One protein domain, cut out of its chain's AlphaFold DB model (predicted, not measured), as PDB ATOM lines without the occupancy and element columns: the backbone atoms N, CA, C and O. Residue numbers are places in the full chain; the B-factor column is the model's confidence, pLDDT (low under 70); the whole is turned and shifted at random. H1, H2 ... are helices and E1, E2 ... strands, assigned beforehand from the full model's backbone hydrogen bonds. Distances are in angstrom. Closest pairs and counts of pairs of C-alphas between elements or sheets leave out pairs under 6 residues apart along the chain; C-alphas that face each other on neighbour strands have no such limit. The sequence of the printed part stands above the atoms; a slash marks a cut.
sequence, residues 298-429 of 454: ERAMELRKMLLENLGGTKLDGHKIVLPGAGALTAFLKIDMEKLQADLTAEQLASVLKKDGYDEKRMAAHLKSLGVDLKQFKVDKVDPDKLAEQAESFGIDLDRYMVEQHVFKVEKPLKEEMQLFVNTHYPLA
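This is residues 298 to 429 of the 454 residues of the protein "YqaJ domain-containing protein" of Burkholderiaceae bacterium (UniProt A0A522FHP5). An open, U-shaped frame: a long antiparallel ribbon of E2 and E5, with short E1 beside one end of E2, bridges two ends. At one end the free part of H7, residues 416 to 425, sticks out with the tail to 429; at the other, H2, H3, H6 and the small strand pair E3 and E4 cluster, and a loop with H4 and H5 reaches out to the same side as H7. The printed part has 132 residues with seven named helices and five strands, in the order H1 E1 E2 H2 H3 E3 H4 H5 E4 H6 E5 H7, a mixed class. It is only just extended, close to loose, with a radius of gyration of the C-alphas of 21.4 A and spans of 53 by 44 by 22 A.

Start at the sheet E1 - E2 - E5, antiparallel throughout. Inner strand E2, residues 327 to 335, pairs with E5, residues 402 to 410, at N 330 and O 407, 2.9 A. E1, residues 321 to 323, forms a hairpin with E2, with N 323 and O 327 2.8 A apart. H1, residues 298 to 309, only grazes this sheet; the closest C-alphas of H1 and E5, Arg 304 and Phe 408, are 8.0 A apart. H7, residues 412 to 425, is only just not on it, with 4 pairs of C-alphas within 10 A. At the other end, look for H3, residues 346 to 352, which touches H6, residues 384 to 390, at a steep tilt of 66 degrees, closest at C-alphas Val 352 and Leu 387, 5.2 A. H2, residues 337 to 343, is close to H3 but not clearly touching, with C-alphas Gln 341 and Leu 349 7.2 A apart. E3, residues 353 to 355, is antiparallel to E4, residues 380 to 382, with N 354 and O 381 2.7 A apart. H4, residues 360 to 369, and H5, residues 374 to 377, only just touch, only at the corner, with 3 pairs of C-alphas within 8 A. Every O i to N i+4 pair is within hydrogen-bond range in H1, H2, H3, H4, H6 and H7; H5 is too short for one.

Find C-alpha 298 at (-19.025, 50.086, -30.767), where H1 begins its 16.9 A. E2 and E5 each run 25.2 A, E2 from (-23.144, 33.045, -36.621). H4 is 13.7 A long, and H7 runs 20.0 A to C-alpha 425 at (-5.219, 46.551, -45.288).

The C-alphas farthest apart, Gly 395 and Ala 429, are 62.8 A apart. The printed part has no cut; H1 to E1 and H6 to E5 are long links. Residues 355 to 365 and 374 to 380 are under pLDDT 70.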
ATOM      1  N   GLU A 298     -17.857  49.203 -30.900       93.44
ATOM      2  CA  GLU A 298     -19.025  50.086 -30.767       93.44
ATOM      3  C   GLU A 298     -20.144  49.692 -31.744       93.44
ATOM      4  O   GLU A 298     -21.295  49.482 -31.345       93.44
ATOM      5  N   ARG A 299     -19.806  49.503 -33.026       96.62
ATOM      6  CA  ARG A 299     -20.779  49.108 -34.051       96.62
ATOM      7  C   ARG A 299     -21.378  47.730 -33.780       96.62
ATOM      8  O   ARG A 299     -22.572  47.523 -34.007       96.62
ATOM      9  N   ALA A 300     -20.579  46.783 -33.295       92.56
ATOM     10  CA  ALA A 300     -21.052  45.455 -32.930       92.56
ATOM     11  C   ALA A 300     -22.061  45.518 -31.773       92.56
ATOM     12  O   ALA A 300     -23.055  44.790 -31.799       92.56
ATOM     13  N   MET A 301     -21.860  46.407 -30.792       91.56
ATOM     14  CA  MET A 301     -22.831  46.631 -29.716       91.56
ATOM     15  C   MET A 301     -24.156  47.205 -30.239       91.56
ATOM     16  O   MET A 301     -25.218  46.714 -29.850       91.56
ATOM     17  N   GLU A 302     -24.118  48.180 -31.154       95.56
ATOM     18  CA  GLU A 302     -25.321  48.731 -31.800       95.56
ATOM     19  C   GLU A 302     -26.089  47.667 -32.598       95.56
ATOM     20  O   GLU A 302     -27.292  47.483 -32.405       95.56
ATOM     21  N   LEU A 303     -25.392  46.921 -33.462       94.69
ATOM     22  CA  LEU A 303     -25.995  45.861 -34.274       94.69
ATOM     23  C   LEU A 303     -26.573  44.745 -33.402       94.69
ATOM     24  O   LEU A 303     -27.650  44.224 -33.689       94.69
ATOM     25  N   ARG A 304     -25.894  44.402 -32.302       92.25
ATOM     26  CA  ARG A 304     -26.408  43.448 -31.317       92.25
ATOM     27  C   ARG A 304     -27.695  43.958 -30.683       92.25
ATOM     28  O   ARG A 304     -28.634  43.182 -30.560       92.25
ATOM     29  N   LYS A 305     -27.763  45.237 -30.308       92.62
ATOM     30  CA  LYS A 305     -28.990  45.838 -29.773       92.62
ATOM     31  C   LYS A 305     -30.142  45.712 -30.777       92.62
ATOM     32  O   LYS A 305     -31.192  45.200 -30.406       92.62
ATOM     33  N   MET A 306     -29.915  46.060 -32.045       94.06
ATOM     34  CA  MET A 306     -30.920  45.918 -33.110       94.06
ATOM     35  C   MET A 306     -31.359  44.459 -33.319       94.06
ATOM     36  O   MET A 306     -32.542  44.177 -33.499       94.06
ATOM     37  N   LEU A 307     -30.416  43.512 -33.278       91.69
ATOM     38  CA  LEU A 307     -30.719  42.084 -33.392       91.69
ATOM     39  C   LEU A 307     -31.622  41.607 -32.244       91.69
ATOM     40  O   LEU A 307     -32.535  40.820 -32.477       91.69
ATOM     41  N   LEU A 308     -31.381  42.095 -31.023       91.06
ATOM     42  CA  LEU A 308     -32.162  41.744 -29.835       91.06
ATOM     43  C   LEU A 308     -33.531  42.433 -29.788       91.06
ATOM     44  O   LEU A 308     -34.490  41.820 -29.330       91.06
ATOM     45  N   GLU A 309     -33.660  43.660 -30.300       92.12
ATOM     46  CA  GLU A 309     -34.958  44.346 -30.433       92.12
ATOM     47  C   GLU A 309     -35.946  43.522 -31.278       92.12
ATOM     48  O   GLU A 309     -37.126  43.418 -30.934       92.12
ATOM     49  N   ASN A 310     -35.455  42.836 -32.316       89.19
ATOM     50  CA  ASN A 310     -36.268  41.967 -33.173       89.19
ATOM     51  C   ASN A 310     -36.779  40.689 -32.485       89.19
ATOM     52  O   ASN A 310     -37.682  40.043 -33.014       89.19
ATOM     53  N   LEU A 311     -36.254  40.321 -31.310       87.69
ATOM     54  CA  LEU A 311     -36.818  39.223 -30.515       87.69
ATOM     55  C   LEU A 311     -38.155  39.614 -29.865       87.69
ATOM     56  O   LEU A 311     -38.865  38.745 -29.361       87.69
ATOM     57  N   GLY A 312     -38.517  40.906 -29.856       86.88
ATOM     58  CA  GLY A 312     -39.809  41.378 -29.352       86.88
ATOM     59  C   GLY A 312     -40.051  41.055 -27.874       86.88
ATOM     60  O   GLY A 312     -41.194  40.876 -27.467       86.88
ATOM     61  N   GLY A 313     -38.981  40.918 -27.081       84.00
ATOM     62  CA  GLY A 313     -39.051  40.498 -25.676       84.00
ATOM     63  C   GLY A 313     -39.203  38.986 -25.459       84.00
ATOM     64  O   GLY A 313     -39.381  38.553 -24.322       84.00
ATOM     65  N   THR A 314     -39.124  38.177 -26.518       88.44
ATOM     66  CA  THR A 314     -39.168  36.711 -26.422       88.44
ATOM     67  C   THR A 314     -37.852  36.173 -25.865       88.44
ATOM     68  O   THR A 314     -36.780  36.556 -26.336       88.44
ATOM     69  N   LYS A 315     -37.937  35.267 -24.884       87.06
ATOM     70  CA  LYS A 315     -36.791  34.530 -24.339       87.06
ATOM     71  C   LYS A 315     -36.350  33.414 -25.293       87.06
ATOM     72  O   LYS A 315     -37.192  32.778 -25.925       87.06
ATOM     73  N   LEU A 316     -35.049  33.164 -25.388       88.25
ATOM     74  CA  LEU A 316     -34.483  32.049 -26.146       88.25
ATOM     75  C   LEU A 316     -34.557  30.720 -25.394       88.25
ATOM     76  O   LEU A 316     -34.509  29.691 -26.047       88.25
ATOM     77  N   ASP A 317     -34.647  30.707 -24.066       86.81
ATOM     78  CA  ASP A 317     -34.774  29.512 -23.218       86.81
ATOM     79  C   ASP A 317     -33.748  28.407 -23.549       86.81
ATOM     80  O   ASP A 317     -34.053  27.232 -23.738       86.81
ATOM     81  N   GLY A 318     -32.489  28.813 -23.739       84.50
ATOM     82  CA  GLY A 318     -31.403  27.908 -24.132       84.50
ATOM     83  C   GLY A 318     -31.428  27.459 -25.601       84.50
ATOM     84  O   GLY A 318     -30.506  26.766 -26.042       84.50
ATOM     85  N   HIS A 319     -32.411  27.881 -26.402       90.31
ATOM     86  CA  HIS A 319     -32.411  27.648 -27.840       90.31
ATOM     87  C   HIS A 319     -31.293  28.438 -28.532       90.31
ATOM     88  O   HIS A 319     -31.063  29.628 -28.308       90.31
ATOM     89  N   LYS A 320     -30.595  27.745 -29.432       93.75
ATOM     90  CA  LYS A 320     -29.574  28.320 -30.306       93.75
ATOM     91  C   LYS A 320     -30.221  28.741 -31.621       93.75
ATOM     92  O   LYS A 320     -30.616  27.880 -32.407       93.75
ATOM     93  N   ILE A 321     -30.254  30.043 -31.898       94.44
ATOM     94  CA  ILE A 321     -30.643  30.562 -33.213       94.44
ATOM     95  C   ILE A 321     -29.400  30.576 -34.096       94.44
ATOM     96  O   ILE A 321     -28.451  31.316 -33.840       94.44
ATOM     97  N   VAL A 322     -29.393  29.747 -35.134       94.31
ATOM     98  CA  VAL A 322     -28.351  29.771 -36.167       94.31
ATOM     99  C   VAL A 322     -28.768  30.771 -37.241       94.31
ATOM    100  O   VAL A 322     -29.868  30.669 -37.776       94.31
ATOM    101  N   LEU A 323     -27.890  31.725 -37.544       94.94
ATOM    102  CA  LEU A 323     -28.031  32.692 -38.628       94.94
ATOM    103  C   LEU A 323     -27.051  32.280 -39.737       94.94
ATOM    104  O   LEU A 323     -25.859  32.576 -39.610       94.94
ATOM    105  N   PRO A 324     -27.513  31.560 -40.780       93.75
ATOM    106  CA  PRO A 324     -26.631  30.982 -41.788       93.75
ATOM    107  C   PRO A 324     -25.709  32.027 -42.419       93.75
ATOM    108  O   PRO A 324     -26.181  33.053 -42.907       93.75
ATOM    109  N   GLY A 325     -24.402  31.756 -42.407       91.06
ATOM    110  CA  GLY A 325     -23.380  32.638 -42.974       91.06
ATOM    111  C   GLY A 325     -22.935  33.779 -42.056       91.06
ATOM    112  O   GLY A 325     -22.031  34.523 -42.422       91.06
ATOM    113  N   ALA A 326     -23.538  33.931 -40.873       93.56
ATOM    114  CA  ALA A 326     -23.174  34.972 -39.915       93.56
ATOM    115  C   ALA A 326     -22.678  34.392 -38.585       93.56
ATOM    116  O   ALA A 326     -21.633  34.800 -38.069       93.56
ATOM    117  N   GLY A 327     -23.419  33.454 -37.992       94.44
ATOM    118  CA  GLY A 327     -23.144  33.045 -36.621       94.44
ATOM    119  C   GLY A 327     -24.277  32.313 -35.925       94.44
ATOM    120  O   GLY A 327     -25.249  31.858 -36.524       94.44
ATOM    121  N   ALA A 328     -24.159  32.236 -34.605       94.38
ATOM    122  CA  ALA A 328     -25.217  31.746 -33.742       94.38
ATOM    123  C   ALA A 328     -25.459  32.688 -32.564       94.38
ATOM    124  O   ALA A 328     -24.519  33.079 -31.870       94.38
ATOM    125  N   LEU A 329     -26.730  32.992 -32.316       94.38
ATOM    126  CA  LEU A 329     -27.198  33.669 -31.117       94.38
ATOM    127  C   LEU A 329     -27.637  32.611 -30.097       94.38
ATOM    128  O   LEU A 329     -28.486  31.766 -30.381       94.38
ATOM    129  N   THR A 330     -27.040  32.644 -28.913       93.25
ATOM    130  CA  THR A 330     -27.397  31.788 -27.772       93.25
ATOM    131  C   THR A 330     -27.662  32.666 -26.566       93.25
ATOM    132  O   THR A 330     -26.914  33.617 -26.372       93.25
ATOM    133  N   ALA A 331     -28.643  32.351 -25.729       91.19
ATOM    134  CA  ALA A 331     -28.756  32.964 -24.409       91.19
ATOM    135  C   ALA A 331     -28.281  31.993 -23.332       91.19
ATOM    136  O   ALA A 331     -28.492  30.785 -23.437       91.19
ATOM    137  N   PHE A 332     -27.663  32.531 -22.290       89.31
ATOM    138  CA  PHE A 332     -27.557  31.849 -21.011       89.31
ATOM    139  C   PHE A 332     -28.259  32.688 -19.949       89.31
ATOM    140  O   PHE A 332     -28.291  33.918 -20.033       89.31
ATOM    141  N   LEU A 333     -28.843  32.021 -18.960       87.06
ATOM    142  CA  LEU A 333     -29.476  32.713 -17.850       87.06
ATOM    143  C   LEU A 333     -28.399  33.321 -16.952       87.06
ATOM    144  O   LEU A 333     -27.428  32.660 -16.579       87.06
ATOM    145  N   LYS A 334     -28.576  34.593 -16.625       88.44
ATOM    146  CA  LYS A 334     -27.760  35.342 -15.683       88.44
ATOM    147  C   LYS A 334     -28.684  36.050 -14.703       88.44
ATOM    148  O   LYS A 334     -29.742  36.533 -15.083       88.44
ATOM    149  N   ILE A 335     -28.270  36.135 -13.448       85.00
ATOM    150  CA  ILE A 335     -29.015  36.869 -12.429       85.00
ATOM    151  C   ILE A 335     -28.892  38.375 -12.706       85.00
ATOM    152  O   ILE A 335     -27.788  38.899 -12.888       85.00
ATOM    153  N   ASP A 336     -30.028  39.061 -12.757       85.69
ATOM    154  CA  ASP A 336     -30.160  40.512 -12.820       85.69
ATOM    155  C   ASP A 336     -29.795  41.096 -11.459       85.69
ATOM    156  O   ASP A 336     -30.608  41.178 -10.535       85.69
ATOM    157  N   MET A 337     -28.521  41.450 -11.335       82.38
ATOM    158  CA  MET A 337     -27.943  41.921 -10.083       82.38
ATOM    159  C   MET A 337     -28.526  43.264  -9.649       82.38
ATOM    160  O   MET A 337     -28.619  43.504  -8.452       82.38
ATOM    161  N   GLU A 338     -28.936  44.119 -10.589       82.62
ATOM    162  CA  GLU A 338     -29.502  45.432 -10.268       82.62
ATOM    163  C   GLU A 338     -30.893  45.275  -9.657       82.62
ATOM    164  O   GLU A 338     -31.171  45.813  -8.583       82.62
ATOM    165  N   LYS A 339     -31.746  44.465 -10.293       86.50
ATOM    166  CA  LYS A 339     -33.078  44.158  -9.766       86.50
ATOM    167  C   LYS A 339     -32.999  43.421  -8.430       86.50
ATOM    168  O   LYS A 339     -33.757  43.718  -7.514       86.50
ATOM    169  N   LEU A 340     -32.063  42.484  -8.306       83.88
ATOM    170  CA  LEU A 340     -31.850  41.735  -7.074       83.88
ATOM    171  C   LEU A 340     -31.381  42.638  -5.923       83.88
ATOM    172  O   LEU A 340     -31.895  42.538  -4.815       83.88
ATOM    173  N   GLN A 341     -30.422  43.533  -6.171       83.12
ATOM    174  CA  GLN A 341     -29.920  44.464  -5.157       83.12
ATOM    175  C   GLN A 341     -30.993  45.439  -4.665       83.12
ATOM    176  O   GLN A 341     -30.952  45.833  -3.504       83.12
ATOM    177  N   ALA A 342     -31.946  45.813  -5.523       85.50
ATOM    178  CA  ALA A 342     -33.062  46.675  -5.144       85.50
ATOM    179  C   ALA A 342     -34.067  45.989  -4.198       85.50
ATOM    180  O   ALA A 342     -34.698  46.670  -3.390       85.50
ATOM    181  N   ASP A 343     -34.196  44.662  -4.286       87.19
ATOM    182  CA  ASP A 343     -35.186  43.881  -3.533       87.19
ATOM    183  C   ASP A 343     -34.625  43.262  -2.235       87.19
ATOM    184  O   ASP A 343     -35.391  42.903  -1.339       87.19
ATOM    185  N   LEU A 344     -33.300  43.138  -2.111       86.88
ATOM    186  CA  LEU A 344     -32.627  42.593  -0.928       86.88
ATOM    187  C   LEU A 344     -32.509  43.620   0.206       86.88
ATOM    188  O   LEU A 344     -32.125  44.770  -0.012       86.88
ATOM    189  N   THR A 345     -32.730  43.192   1.456       91.06
ATOM    190  CA  THR A 345     -32.359  44.026   2.612       91.06
ATOM    191  C   THR A 345     -30.838  44.122   2.742       91.06
ATOM    192  O   THR A 345     -30.102  43.246   2.288       91.06
ATOM    193  N   ALA A 346     -30.338  45.160   3.420       82.50
ATOM    194  CA  ALA A 346     -28.900  45.330   3.648       82.50
ATOM    195  C   ALA A 346     -28.257  44.124   4.366       82.50
ATOM    196  O   ALA A 346     -27.116  43.765   4.081       82.50
ATOM    197  N   GLU A 347     -28.999  43.475   5.268       85.19
ATOM    198  CA  GLU A 347     -28.556  42.293   6.016       85.19
ATOM    199  C   GLU A 347     -28.486  41.047   5.124       85.19
ATOM    200  O   GLU A 347     -27.501  40.308   5.167       85.19
ATOM    201  N   GLN A 348     -29.496  40.841   4.272       87.62
ATOM    202  CA  GLN A 348     -29.510  39.746   3.302       87.62
ATOM    203  C   GLN A 348     -28.416  39.941   2.257       87.62
ATOM    204  O   GLN A 348     -27.645  39.018   2.000       87.62
ATOM    205  N   LEU A 349     -28.283  41.158   1.723       81.94
ATOM    206  CA  LEU A 349     -27.236  41.517   0.780       81.94
ATOM    207  C   LEU A 349     -25.864  41.198   1.387       81.94
ATOM    208  O   LEU A 349     -25.129  40.405   0.815       81.94
ATOM    209  N   ALA A 350     -25.556  41.677   2.598       82.00
ATOM    210  CA  ALA A 350     -24.275  41.429   3.272       82.00
ATOM    211  C   ALA A 350     -23.885  39.941   3.384       82.00
ATOM    212  O   ALA A 350     -22.698  39.612   3.347       82.00
ATOM    213  N   SER A 351     -24.860  39.038   3.499       84.44
ATOM    214  CA  SER A 351     -24.615  37.595   3.618       84.44
ATOM    215  C   SER A 351     -24.280  36.897   2.291       84.44
ATOM    216  O   SER A 351     -23.621  35.855   2.294       84.44
ATOM    217  N   VAL A 352     -24.676  37.490   1.160       82.25
ATOM    218  CA  VAL A 352     -24.453  36.945  -0.189       82.25
ATOM    219  C   VAL A 352     -23.370  37.692  -0.950       82.25
ATOM    220  O   VAL A 352     -23.104  37.365  -2.095       82.25
ATOM    221  N   LEU A 353     -22.714  38.685  -0.353       77.44
ATOM    222  CA  LEU A 353     -21.634  39.410  -1.007       77.44
ATOM    223  C   LEU A 353     -20.297  38.641  -0.948       77.44
ATOM    224  O   LEU A 353     -19.871  38.119   0.086       77.44
ATOM    225  N   LYS A 354     -19.586  38.618  -2.074       72.25
ATOM    226  CA  LYS A 354     -18.169  38.290  -2.223       72.25
ATOM    227  C   LYS A 354     -17.410  39.560  -2.604       72.25
ATOM    228  O   LYS A 354     -17.860  40.391  -3.387       72.25
ATOM    229  N   LYS A 355     -16.229  39.727  -2.023       64.12
ATOM    230  CA  LYS A 355     -15.350  40.867  -2.310       64.12
ATOM    231  C   LYS A 355     -14.646  40.612  -3.643       64.12
ATOM    232  O   LYS A 355     -13.917  39.624  -3.717       64.12
ATOM    233  N   ASP A 356     -14.880  41.445  -4.663       49.44
ATOM    234  CA  ASP A 356     -14.304  41.235  -6.002       49.44
ATOM    235  C   ASP A 356     -14.167  42.526  -6.862       49.44
ATOM    236  O   ASP A 356     -15.120  42.932  -7.517       49.44
ATOM    237  N   GLY A 357     -12.977  43.144  -6.927       55.56
ATOM    238  CA  GLY A 357     -12.226  43.442  -8.167       55.56
ATOM    239  C   GLY A 357     -12.143  44.872  -8.767       55.56
ATOM    240  O   GLY A 357     -13.060  45.278  -9.479       55.56
ATOM    241  N   TYR A 358     -10.957  45.512  -8.630       46.84
ATOM    242  CA  TYR A 358     -10.082  46.230  -9.621       46.84
ATOM    243  C   TYR A 358      -8.602  45.867  -9.284       46.84
ATOM    244  O   TYR A 358      -8.408  45.010  -8.424       46.84
ATOM    245  N   ASP A 359      -7.545  46.474  -9.876       52.44
ATOM    246  CA  ASP A 359      -6.176  46.409  -9.287       52.44
ATOM    247  C   ASP A 359      -6.150  47.221  -7.982       52.44
ATOM    248  O   ASP A 359      -5.626  48.333  -7.854       52.44
ATOM    249  N   GLU A 360      -6.810  46.625  -6.998       57.56
ATOM    250  CA  GLU A 360      -7.040  47.117  -5.660       57.56
ATOM    251  C   GLU A 360      -5.721  47.428  -4.973       57.56
ATOM    252  O   GLU A 360      -5.689  48.299  -4.116       57.56
ATOM    253  N   LYS A 361      -4.617  46.780  -5.365       50.75
ATOM    254  CA  LYS A 361      -3.306  46.968  -4.746       50.75
ATOM    255  C   LYS A 361      -2.684  48.301  -5.131       50.75
ATOM    256  O   LYS A 361      -2.277  49.039  -4.236       50.75
ATOM    257  N   ARG A 362      -2.648  48.655  -6.417       50.41
ATOM    258  CA  ARG A 362      -2.100  49.956  -6.850       50.41
ATOM    259  C   ARG A 362      -2.935  51.130  -6.353       50.41
ATOM    260  O   ARG A 362      -2.390  52.126  -5.879       50.41
ATOM    261  N   MET A 363      -4.254  50.987  -6.402       60.53
ATOM    262  CA  MET A 363      -5.181  52.033  -5.977       60.53
ATOM    263  C   MET A 363      -5.199  52.198  -4.449       60.53
ATOM    264  O   MET A 363      -5.115  53.320  -3.954       60.53
ATOM    265  N   ALA A 364      -5.212  51.098  -3.685       63.97
ATOM    266  CA  ALA A 364      -5.113  51.125  -2.226       63.97
ATOM    267  C   ALA A 364      -3.759  51.640  -1.738       63.97
ATOM    268  O   ALA A 364      -3.717  52.349  -0.738       63.97
ATOM    269  N   ALA A 365      -2.659  51.295  -2.412       65.88
ATOM    270  CA  ALA A 365      -1.332  51.789  -2.058       65.88
ATOM    271  C   ALA A 365      -1.235  53.307  -2.254       65.88
ATOM    272  O   ALA A 365      -0.798  54.014  -1.347       65.88
ATOM    273  N   HIS A 366      -1.725  53.823  -3.385       71.62
ATOM    274  CA  HIS A 366      -1.786  55.262  -3.636       71.62
ATOM    275  C   HIS A 366      -2.683  55.981  -2.615       71.62
ATOM    276  O   HIS A 366      -2.259  56.946  -1.984       71.62
ATOM    277  N   LEU A 367      -3.887  55.464  -2.360       82.38
ATOM    278  CA  LEU A 367      -4.838  56.083  -1.436       82.38
ATOM    279  C   LEU A 367      -4.409  55.965   0.048       82.38
ATOM    280  O   LEU A 367      -4.610  56.912   0.806       82.38
ATOM    281  N   LYS A 368      -3.729  54.884   0.466       80.12
ATOM    282  CA  LYS A 368      -3.081  54.776   1.795       80.12
ATOM    283  C   LYS A 368      -1.887  55.711   1.939       80.12
ATOM    284  O   LYS A 368      -1.718  56.284   3.011       80.12
ATOM    285  N   SER A 369      -1.087  55.896   0.882       85.62
ATOM    286  CA  SER A 369       0.016  56.870   0.900       85.62
ATOM    287  C   SER A 369      -0.478  58.311   1.100       85.62
ATOM    288  O   SER A 369       0.249  59.142   1.629       85.62
ATOM    289  N   LEU A 370      -1.742  58.579   0.752       85.19
ATOM    290  CA  LEU A 370      -2.440  59.848   0.971       85.19
ATOM    291  C   LEU A 370      -3.230  59.899   2.298       85.19
ATOM    292  O   LEU A 370      -3.940  60.868   2.546       85.19
ATOM    293  N   GLY A 371      -3.131  58.871   3.152       89.50
ATOM    294  CA  GLY A 371      -3.809  58.819   4.453       89.50
ATOM    295  C   GLY A 371      -5.325  58.593   4.390       89.50
ATOM    296  O   GLY A 371      -6.021  58.853   5.370       89.50
ATOM    297  N   VAL A 372      -5.856  58.126   3.257       87.69
ATOM    298  CA  VAL A 372      -7.299  57.930   3.061       87.69
ATOM    299  C   VAL A 372      -7.739  56.558   3.597       87.69
ATOM    300  O   VAL A 372      -7.163  55.531   3.233       87.69
ATOM    301  N   ASP A 373      -8.786  56.518   4.433       80.69
ATOM    302  CA  ASP A 373      -9.393  55.256   4.887       80.69
ATOM    303  C   ASP A 373     -10.069  54.546   3.709       80.69
ATOM    304  O   ASP A 373     -10.975  55.076   3.068       80.69
ATOM    305  N   LEU A 374      -9.612  53.329   3.413       63.72
ATOM    306  CA  LEU A 374     -10.060  52.557   2.259       63.72
ATOM    307  C   LEU A 374     -11.312  51.727   2.519       63.72
ATOM    308  O   LEU A 374     -11.874  51.169   1.575       63.72
ATOM    309  N   LYS A 375     -11.751  51.608   3.779       63.84
ATOM    310  CA  LYS A 375     -12.944  50.819   4.119       63.84
ATOM    311  C   LYS A 375     -14.196  51.323   3.399       63.84
ATOM    312  O   LYS A 375     -15.068  50.518   3.102       63.84
ATOM    313  N   GLN A 376     -14.239  52.610   3.063       64.62
ATOM    314  CA  GLN A 376     -15.355  53.258   2.372       64.62
ATOM    315  C   GLN A 376     -15.440  52.975   0.858       64.62
ATOM    316  O   GLN A 376     -16.453  53.304   0.253       64.62
ATOM    317  N   PHE A 377     -14.408  52.390   0.233       60.22
ATOM    318  CA  PHE A 377     -14.353  52.197  -1.229       60.22
ATOM    319  C   PHE A 377     -14.533  50.744  -1.681       60.22
ATOM    320  O   PHE A 377     -14.366  50.443  -2.863       60.22
ATOM    321  N   LYS A 378     -14.840  49.818  -0.767       58.41
ATOM    322  CA  LYS A 378     -15.146  48.439  -1.158       58.41
ATOM    323  C   LYS A 378     -16.516  48.392  -1.818       58.41
ATOM    324  O   LYS A 378     -17.508  48.752  -1.194       58.41
ATOM    325  N   VAL A 379     -16.548  47.924  -3.063       58.44
ATOM    326  CA  VAL A 379     -17.793  47.534  -3.719       58.44
ATOM    327  C   VAL A 379     -17.959  46.046  -3.486       58.44
ATOM    328  O   VAL A 379     -17.189  45.222  -3.979       58.44
ATOM    329  N   ASP A 380     -18.942  45.713  -2.674       65.94
ATOM    330  CA  ASP A 380     -19.330  44.339  -2.463       65.94
ATOM    331  C   ASP A 380     -20.067  43.833  -3.724       65.94
ATOM    332  O   ASP A 380     -20.995  44.483  -4.210       65.94
ATOM    333  N   LYS A 381     -19.670  42.677  -4.278       72.31
ATOM    334  CA  LYS A 381     -20.388  42.024  -5.390       72.31
ATOM    335  C   LYS A 381     -21.186  40.847  -4.863       72.31
ATOM    336  O   LYS A 381     -20.694  40.123  -4.014       72.31
ATOM    337  N   VAL A 382     -22.393  40.607  -5.364       76.88
ATOM    338  CA  VAL A 382     -23.157  39.421  -4.944       76.88
ATOM    339  C   VAL A 382     -22.503  38.164  -5.531       76.88
ATOM    340  O   VAL A 382     -22.172  38.112  -6.714       76.88
ATOM    341  N   ASP A 383     -22.263  37.185  -4.670       80.25
ATOM    342  CA  ASP A 383     -21.771  35.848  -4.967       80.25
ATOM    343  C   ASP A 383     -22.952  34.999  -5.458       80.25
ATOM    344  O   ASP A 383     -23.851  34.707  -4.662       80.25
ATOM    345  N   PRO A 384     -23.000  34.627  -6.749       77.38
ATOM    346  CA  PRO A 384     -24.141  33.911  -7.313       77.38
ATOM    347  C   PRO A 384     -24.383  32.566  -6.629       77.38
ATOM    348  O   PRO A 384     -25.535  32.169  -6.464       77.38
ATOM    349  N   ASP A 385     -23.314  31.897  -6.194       82.31
ATOM    350  CA  ASP A 385     -23.396  30.577  -5.576       82.31
ATOM    351  C   ASP A 385     -23.983  30.690  -4.164       82.31
ATOM    352  O   ASP A 385     -24.948  30.005  -3.830       82.31
ATOM    353  N   LYS A 386     -23.496  31.641  -3.354       84.81
ATOM    354  CA  LYS A 386     -24.062  31.888  -2.014       84.81
ATOM    355  C   LYS A 386     -25.483  32.425  -2.071       84.81
ATOM    356  O   LYS A 386     -26.298  32.101  -1.213       84.81
ATOM    357  N   LEU A 387     -25.780  33.272  -3.055       84.19
ATOM    358  CA  LEU A 387     -27.137  33.744  -3.282       84.19
ATOM    359  C   LEU A 387     -28.064  32.573  -3.607       84.19
ATOM    360  O   LEU A 387     -29.152  32.508  -3.044       84.19
ATOM    361  N   ALA A 388     -27.634  31.642  -4.462       82.56
ATOM    362  CA  ALA A 388     -28.410  30.450  -4.775       82.56
ATOM    363  C   ALA A 388     -28.655  29.575  -3.534       82.56
ATOM    364  O   ALA A 388     -29.773  29.107  -3.330       82.56
ATOM    365  N   GLU A 389     -27.650  29.422  -2.669       87.81
ATOM    366  CA  GLU A 389     -27.763  28.684  -1.402       87.81
ATOM    367  C   GLU A 389     -28.714  29.345  -0.387       87.81
ATOM    368  O   GLU A 389     -29.349  28.646   0.402       87.81
ATOM    369  N   GLN A 390     -28.815  30.678  -0.380       87.88
ATOM    370  CA  GLN A 390     -29.610  31.436   0.597       87.88
ATOM    371  C   GLN A 390     -30.974  31.909   0.070       87.88
ATOM    372  O   GLN A 390     -31.795  32.396   0.844       87.88
ATOM    373  N   ALA A 391     -31.255  31.774  -1.227       84.25
ATOM    374  CA  ALA A 391     -32.466  32.326  -1.832       84.25
ATOM    375  C   ALA A 391     -33.759  31.824  -1.166       84.25
ATOM    376  O   ALA A 391     -34.655  32.619  -0.881       84.25
ATOM    377  N   GLU A 392     -33.834  30.531  -0.839       83.19
ATOM    378  CA  GLU A 392     -35.003  29.939  -0.175       83.19
ATOM    379  C   GLU A 392     -35.188  30.475   1.254       83.19
ATOM    380  O   GLU A 392     -36.309  30.795   1.654       83.19
ATOM    381  N   SER A 393     -34.095  30.661   2.007       85.00
ATOM    382  CA  SER A 393     -34.144  31.200   3.376       85.00
ATOM    383  C   SER A 393     -34.568  32.673   3.402       85.00
ATOM    384  O   SER A 393     -35.175  33.130   4.373       85.00
ATOM    385  N   PHE A 394     -34.312  33.406   2.315       85.81
ATOM    386  CA  PHE A 394     -34.740  34.792   2.135       85.81
ATOM    387  C   PHE A 394     -36.142  34.929   1.536       85.81
ATOM    388  O   PHE A 394     -36.647  36.048   1.444       85.81
ATOM    389  N   GLY A 395     -36.786  33.822   1.144       86.19
ATOM    390  CA  GLY A 395     -38.073  33.846   0.446       86.19
ATOM    391  C   GLY A 395     -37.984  34.451  -0.960       86.19
ATOM    392  O   GLY A 395     -38.957  35.026  -1.448       86.19
ATOM    393  N   ILE A 396     -36.812  34.357  -1.593       83.44
ATOM    394  CA  ILE A 396     -36.512  34.930  -2.903       83.44
ATOM    395  C   ILE A 396     -36.686  33.861  -3.968       83.44
ATOM    396  O   ILE A 396     -36.024  32.827  -3.974       83.44
ATOM    397  N   ASP A 397     -37.559  34.157  -4.918       85.12
ATOM    398  CA  ASP A 397     -37.747  33.365  -6.123       85.12
ATOM    399  C   ASP A 397     -36.731  33.817  -7.186       85.12
ATOM    400  O   ASP A 397     -36.926  34.845  -7.842       85.12
ATOM    401  N   LEU A 398     -35.616  33.084  -7.319       81.06
ATOM    402  CA  LEU A 398     -34.511  33.421  -8.232       81.06
ATOM    403  C   LEU A 398     -34.961  33.550  -9.687       81.06
ATOM    404  O   LEU A 398     -34.419  34.389 -10.409       81.06
ATOM    405  N   ASP A 399     -35.985  32.807 -10.109       80.00
ATOM    406  CA  ASP A 399     -36.497  32.852 -11.480       80.00
ATOM    407  C   ASP A 399     -37.045  34.243 -11.844       80.00
ATOM    408  O   ASP A 399     -37.020  34.645 -13.011       80.00
ATOM    409  N   ARG A 400     -37.454  35.042 -10.846       83.50
ATOM    410  CA  ARG A 400     -37.870  36.446 -11.032       83.50
ATOM    411  C   ARG A 400     -36.720  37.395 -11.350       83.50
ATOM    412  O   ARG A 400     -36.977  38.500 -11.846       83.50
ATOM    413  N   TYR A 401     -35.493  36.981 -11.054       84.88
ATOM    414  CA  TYR A 401     -34.260  37.738 -11.260       84.88
ATOM    415  C   TYR A 401     -33.432  37.177 -12.415       84.88
ATOM    416  O   TYR A 401     -32.440  37.780 -12.792       84.88
ATOM    417  N   MET A 402     -33.821  36.054 -13.016       82.44
ATOM    418  CA  MET A 402     -33.099  35.489 -14.152       82.44
ATOM    419  C   MET A 402     -33.395  36.264 -15.442       82.44
ATOM    420  O   MET A 402     -34.507  36.231 -15.982       82.44
ATOM    421  N   VAL A 403     -32.367  36.932 -15.965       87.56
ATOM    422  CA  VAL A 403     -32.351  37.589 -17.276       87.56
ATOM    423  C   VAL A 403     -31.489  36.813 -18.260       87.56
ATOM    424  O   VAL A 403     -30.494  36.182 -17.910       87.56
ATOM    425  N   GLU A 404     -31.860  36.853 -19.532       87.62
ATOM    426  CA  GLU A 404     -31.082  36.203 -20.578       87.62
ATOM    427  C   GLU A 404     -29.920  37.081 -21.028       87.62
ATOM    428  O   GLU A 404     -30.094  38.123 -21.668       87.62
ATOM    429  N   GLN A 405     -28.701  36.619 -20.753       90.00
ATOM    430  CA  GLN A 405     -27.519  37.163 -21.388       90.00
ATOM    431  C   GLN A 405     -27.320  36.471 -22.736       90.00
ATOM    432  O   GLN A 405     -26.827  35.349 -22.849       90.00
ATOM    433  N   HIS A 406     -27.699  37.183 -23.784       90.69
ATOM    434  CA  HIS A 406     -27.480  36.776 -25.162       90.69
ATOM    435  C   HIS A 406     -25.985  36.804 -25.486       90.69
ATOM    436  O   HIS A 406     -25.285  37.693 -25.023       90.69
ATOM    437  N   VAL A 407     -25.489  35.901 -26.323       92.06
ATOM    438  CA  VAL A 407     -24.120  35.833 -26.853       92.06
ATOM    439  C   VAL A 407     -24.206  35.538 -28.334       92.06
ATOM    440  O   VAL A 407     -24.863  34.580 -28.737       92.06
ATOM    441  N   PHE A 408     -23.506  36.337 -29.132       94.12
ATOM    442  CA  PHE A 408     -23.372  36.105 -30.559       94.12
ATOM    443  C   PHE A 408     -22.002  35.493 -30.858       94.12
ATOM    444  O   PHE A 408     -20.970  36.103 -30.582       94.12
ATOM    445  N   LYS A 409     -21.987  34.270 -31.391       93.38
ATOM    446  CA  LYS A 409     -20.773  33.585 -31.847       93.38
ATOM    447  C   LYS A 409     -20.672  33.713 -33.361       93.38
ATOM    448  O   LYS A 409     -21.498  33.142 -34.066       93.38
ATOM    449  N   VAL A 410     -19.657  34.430 -33.834       94.81
ATOM    450  CA  VAL A 410     -19.370  34.605 -35.265       94.81
ATOM    451  C   VAL A 410     -18.915  33.279 -35.879       94.81
ATOM    452  O   VAL A 410     -18.155  32.527 -35.261       94.81
ATOM    453  N   GLU A 411     -19.385  32.979 -37.086       94.56
ATOM    454  CA  GLU A 411     -18.949  31.804 -37.840       94.56
ATOM    455  C   GLU A 411     -17.468  31.895 -38.252       94.56
ATOM    456  O   GLU A 411     -16.937  32.965 -38.556       94.56
ATOM    457  N   LYS A 412     -16.781  30.744 -38.268       93.50
ATOM    458  CA  LYS A 412     -15.339  30.668 -38.549       93.50
ATOM    459  C   LYS A 412     -14.946  31.289 -39.908       93.50
ATOM    460  O   LYS A 412     -13.994  32.064 -39.893       93.50
ATOM    461  N   PRO A 413     -15.654  31.039 -41.031       95.31
ATOM    462  CA  PRO A 413     -15.298  31.637 -42.319       95.31
ATOM    463  C   PRO A 413     -15.329  33.170 -42.314       95.31
ATOM    464  O   PRO A 413     -14.402  33.793 -42.813       95.31
ATOM    465  N   LEU A 414     -16.334  33.785 -41.679       93.94
ATOM    466  CA  LEU A 414     -16.422  35.247 -41.581       93.94
ATOM    467  C   LEU A 414     -15.298  35.822 -40.704       93.94
ATOM    468  O   LEU A 414     -14.735  36.870 -41.008       93.94
ATOM    469  N   LYS A 415     -14.916  35.111 -39.633       92.31
ATOM    470  CA  LYS A 415     -13.740  35.474 -38.827       92.31
ATOM    471  C   LYS A 415     -12.453  35.425 -39.659       92.31
ATOM    472  O   LYS A 415     -11.622  36.318 -39.533       92.31
ATOM    473  N   GLU A 416     -12.282  34.394 -40.482       92.50
ATOM    474  CA  GLU A 416     -11.128  34.251 -41.380       92.50
ATOM    475  C   GLU A 416     -11.111  35.339 -42.460       92.50
ATOM    476  O   GLU A 416     -10.057  35.912 -42.725       92.50
ATOM    477  N   GLU A 417     -12.269  35.687 -43.021       95.12
ATOM    478  CA  GLU A 417     -12.423  36.784 -43.980       95.12
ATOM    479  C   GLU A 417     -12.044  38.138 -43.366       95.12
ATOM    480  O   GLU A 417     -11.272  38.890 -43.956       95.12
ATOM    481  N   MET A 418     -12.518  38.446 -42.155       95.94
ATOM    482  CA  MET A 418     -12.161  39.694 -41.468       95.94
ATOM    483  C   MET A 418     -10.696  39.724 -41.036       95.94
ATOM    484  O   MET A 418     -10.055  40.772 -41.110       95.94
ATOM    485  N   GLN A 419     -10.125  38.579 -40.657       91.81
ATOM    486  CA  GLN A 419      -8.687  38.479 -40.423       91.81
ATOM    487  C   GLN A 419      -7.901  38.747 -41.713       91.81
ATOM    488  O   GLN A 419      -6.908  39.471 -41.682       91.81
ATOM    489  N   LEU A 420      -8.351  38.204 -42.848       94.25
ATOM    490  CA  LEU A 420      -7.755  38.469 -44.154       94.25
ATOM    491  C   LEU A 420      -7.874  39.949 -44.529       94.25
ATOM    492  O   LEU A 420      -6.891  40.525 -44.988       94.25
ATOM    493  N   PHE A 421      -9.025  40.579 -44.289       95.50
ATOM    494  CA  PHE A 421      -9.227  42.014 -44.491       95.50
ATOM    495  C   PHE A 421      -8.214  42.836 -43.683       95.50
ATOM    496  O   PHE A 421      -7.494  43.653 -44.255       95.50
ATOM    497  N   VAL A 422      -8.090  42.579 -42.373       94.19
ATOM    498  CA  VAL A 422      -7.117  43.275 -41.513       94.19
ATOM    499  C   VAL A 422      -5.694  43.058 -42.019       94.19
ATOM    500  O   VAL A 422      -4.957  44.025 -42.179       94.19
ATOM    501  N   ASN A 423      -5.321  41.821 -42.350       91.06
ATOM    502  CA  ASN A 423      -3.982  41.505 -42.850       91.06
ATOM    503  C   ASN A 423      -3.684  42.171 -44.205       91.06
ATOM    504  O   ASN A 423      -2.544  42.546 -44.463       91.06
ATOM    505  N   THR A 424      -4.697  42.318 -45.062       92.25
ATOM    506  CA  THR A 424      -4.572  42.931 -46.393       92.25
ATOM    507  C   THR A 424      -4.434  44.448 -46.296       92.25
ATOM    508  O   THR A 424      -3.615  45.039 -46.992       92.25
ATOM    509  N   HIS A 425      -5.218  45.093 -45.428       93.12
ATOM    510  CA  HIS A 425      -5.219  46.551 -45.288       93.12
ATOM    511  C   HIS A 425      -4.169  47.078 -44.300       93.12
ATOM    512  O   HIS A 425      -3.791  48.246 -44.382       93.12
ATOM    513  N   TYR A 426      -3.676  46.230 -43.395       91.75
ATOM    514  CA  TYR A 426      -2.682  46.572 -42.374       91.75
ATOM    515  C   TYR A 426      -1.583  45.497 -42.286       91.75
ATOM    516  O   TYR A 426      -1.449  44.824 -41.261       91.75
ATOM    517  N   PRO A 427      -0.786  45.301 -43.352       90.69
ATOM    518  CA  PRO A 427       0.258  44.284 -43.362       90.69
ATOM    519  C   PRO A 427       1.378  44.612 -42.360       90.69
ATOM    520  O   PRO A 427       1.785  45.769 -42.212       90.69
ATOM    521  N   LEU A 428       1.899  43.571 -41.697       82.75
ATOM    522  CA  LEU A 428       3.006  43.673 -40.733       82.75
ATOM    523  C   LEU A 428       4.349  43.989 -41.403       82.75
ATOM    524  O   LEU A 428       5.191  44.656 -40.807       82.75
ATOM    525  N   ALA A 429       4.549  43.517 -42.634       79.38
ATOM    526  CA  ALA A 429       5.700  43.882 -43.443       79.38
ATOM    527  C   ALA A 429       5.360  45.131 -44.260       79.38
ATOM    528  O   ALA A 429       4.354  45.178 -44.970       79.38
TER     529      ALA A 429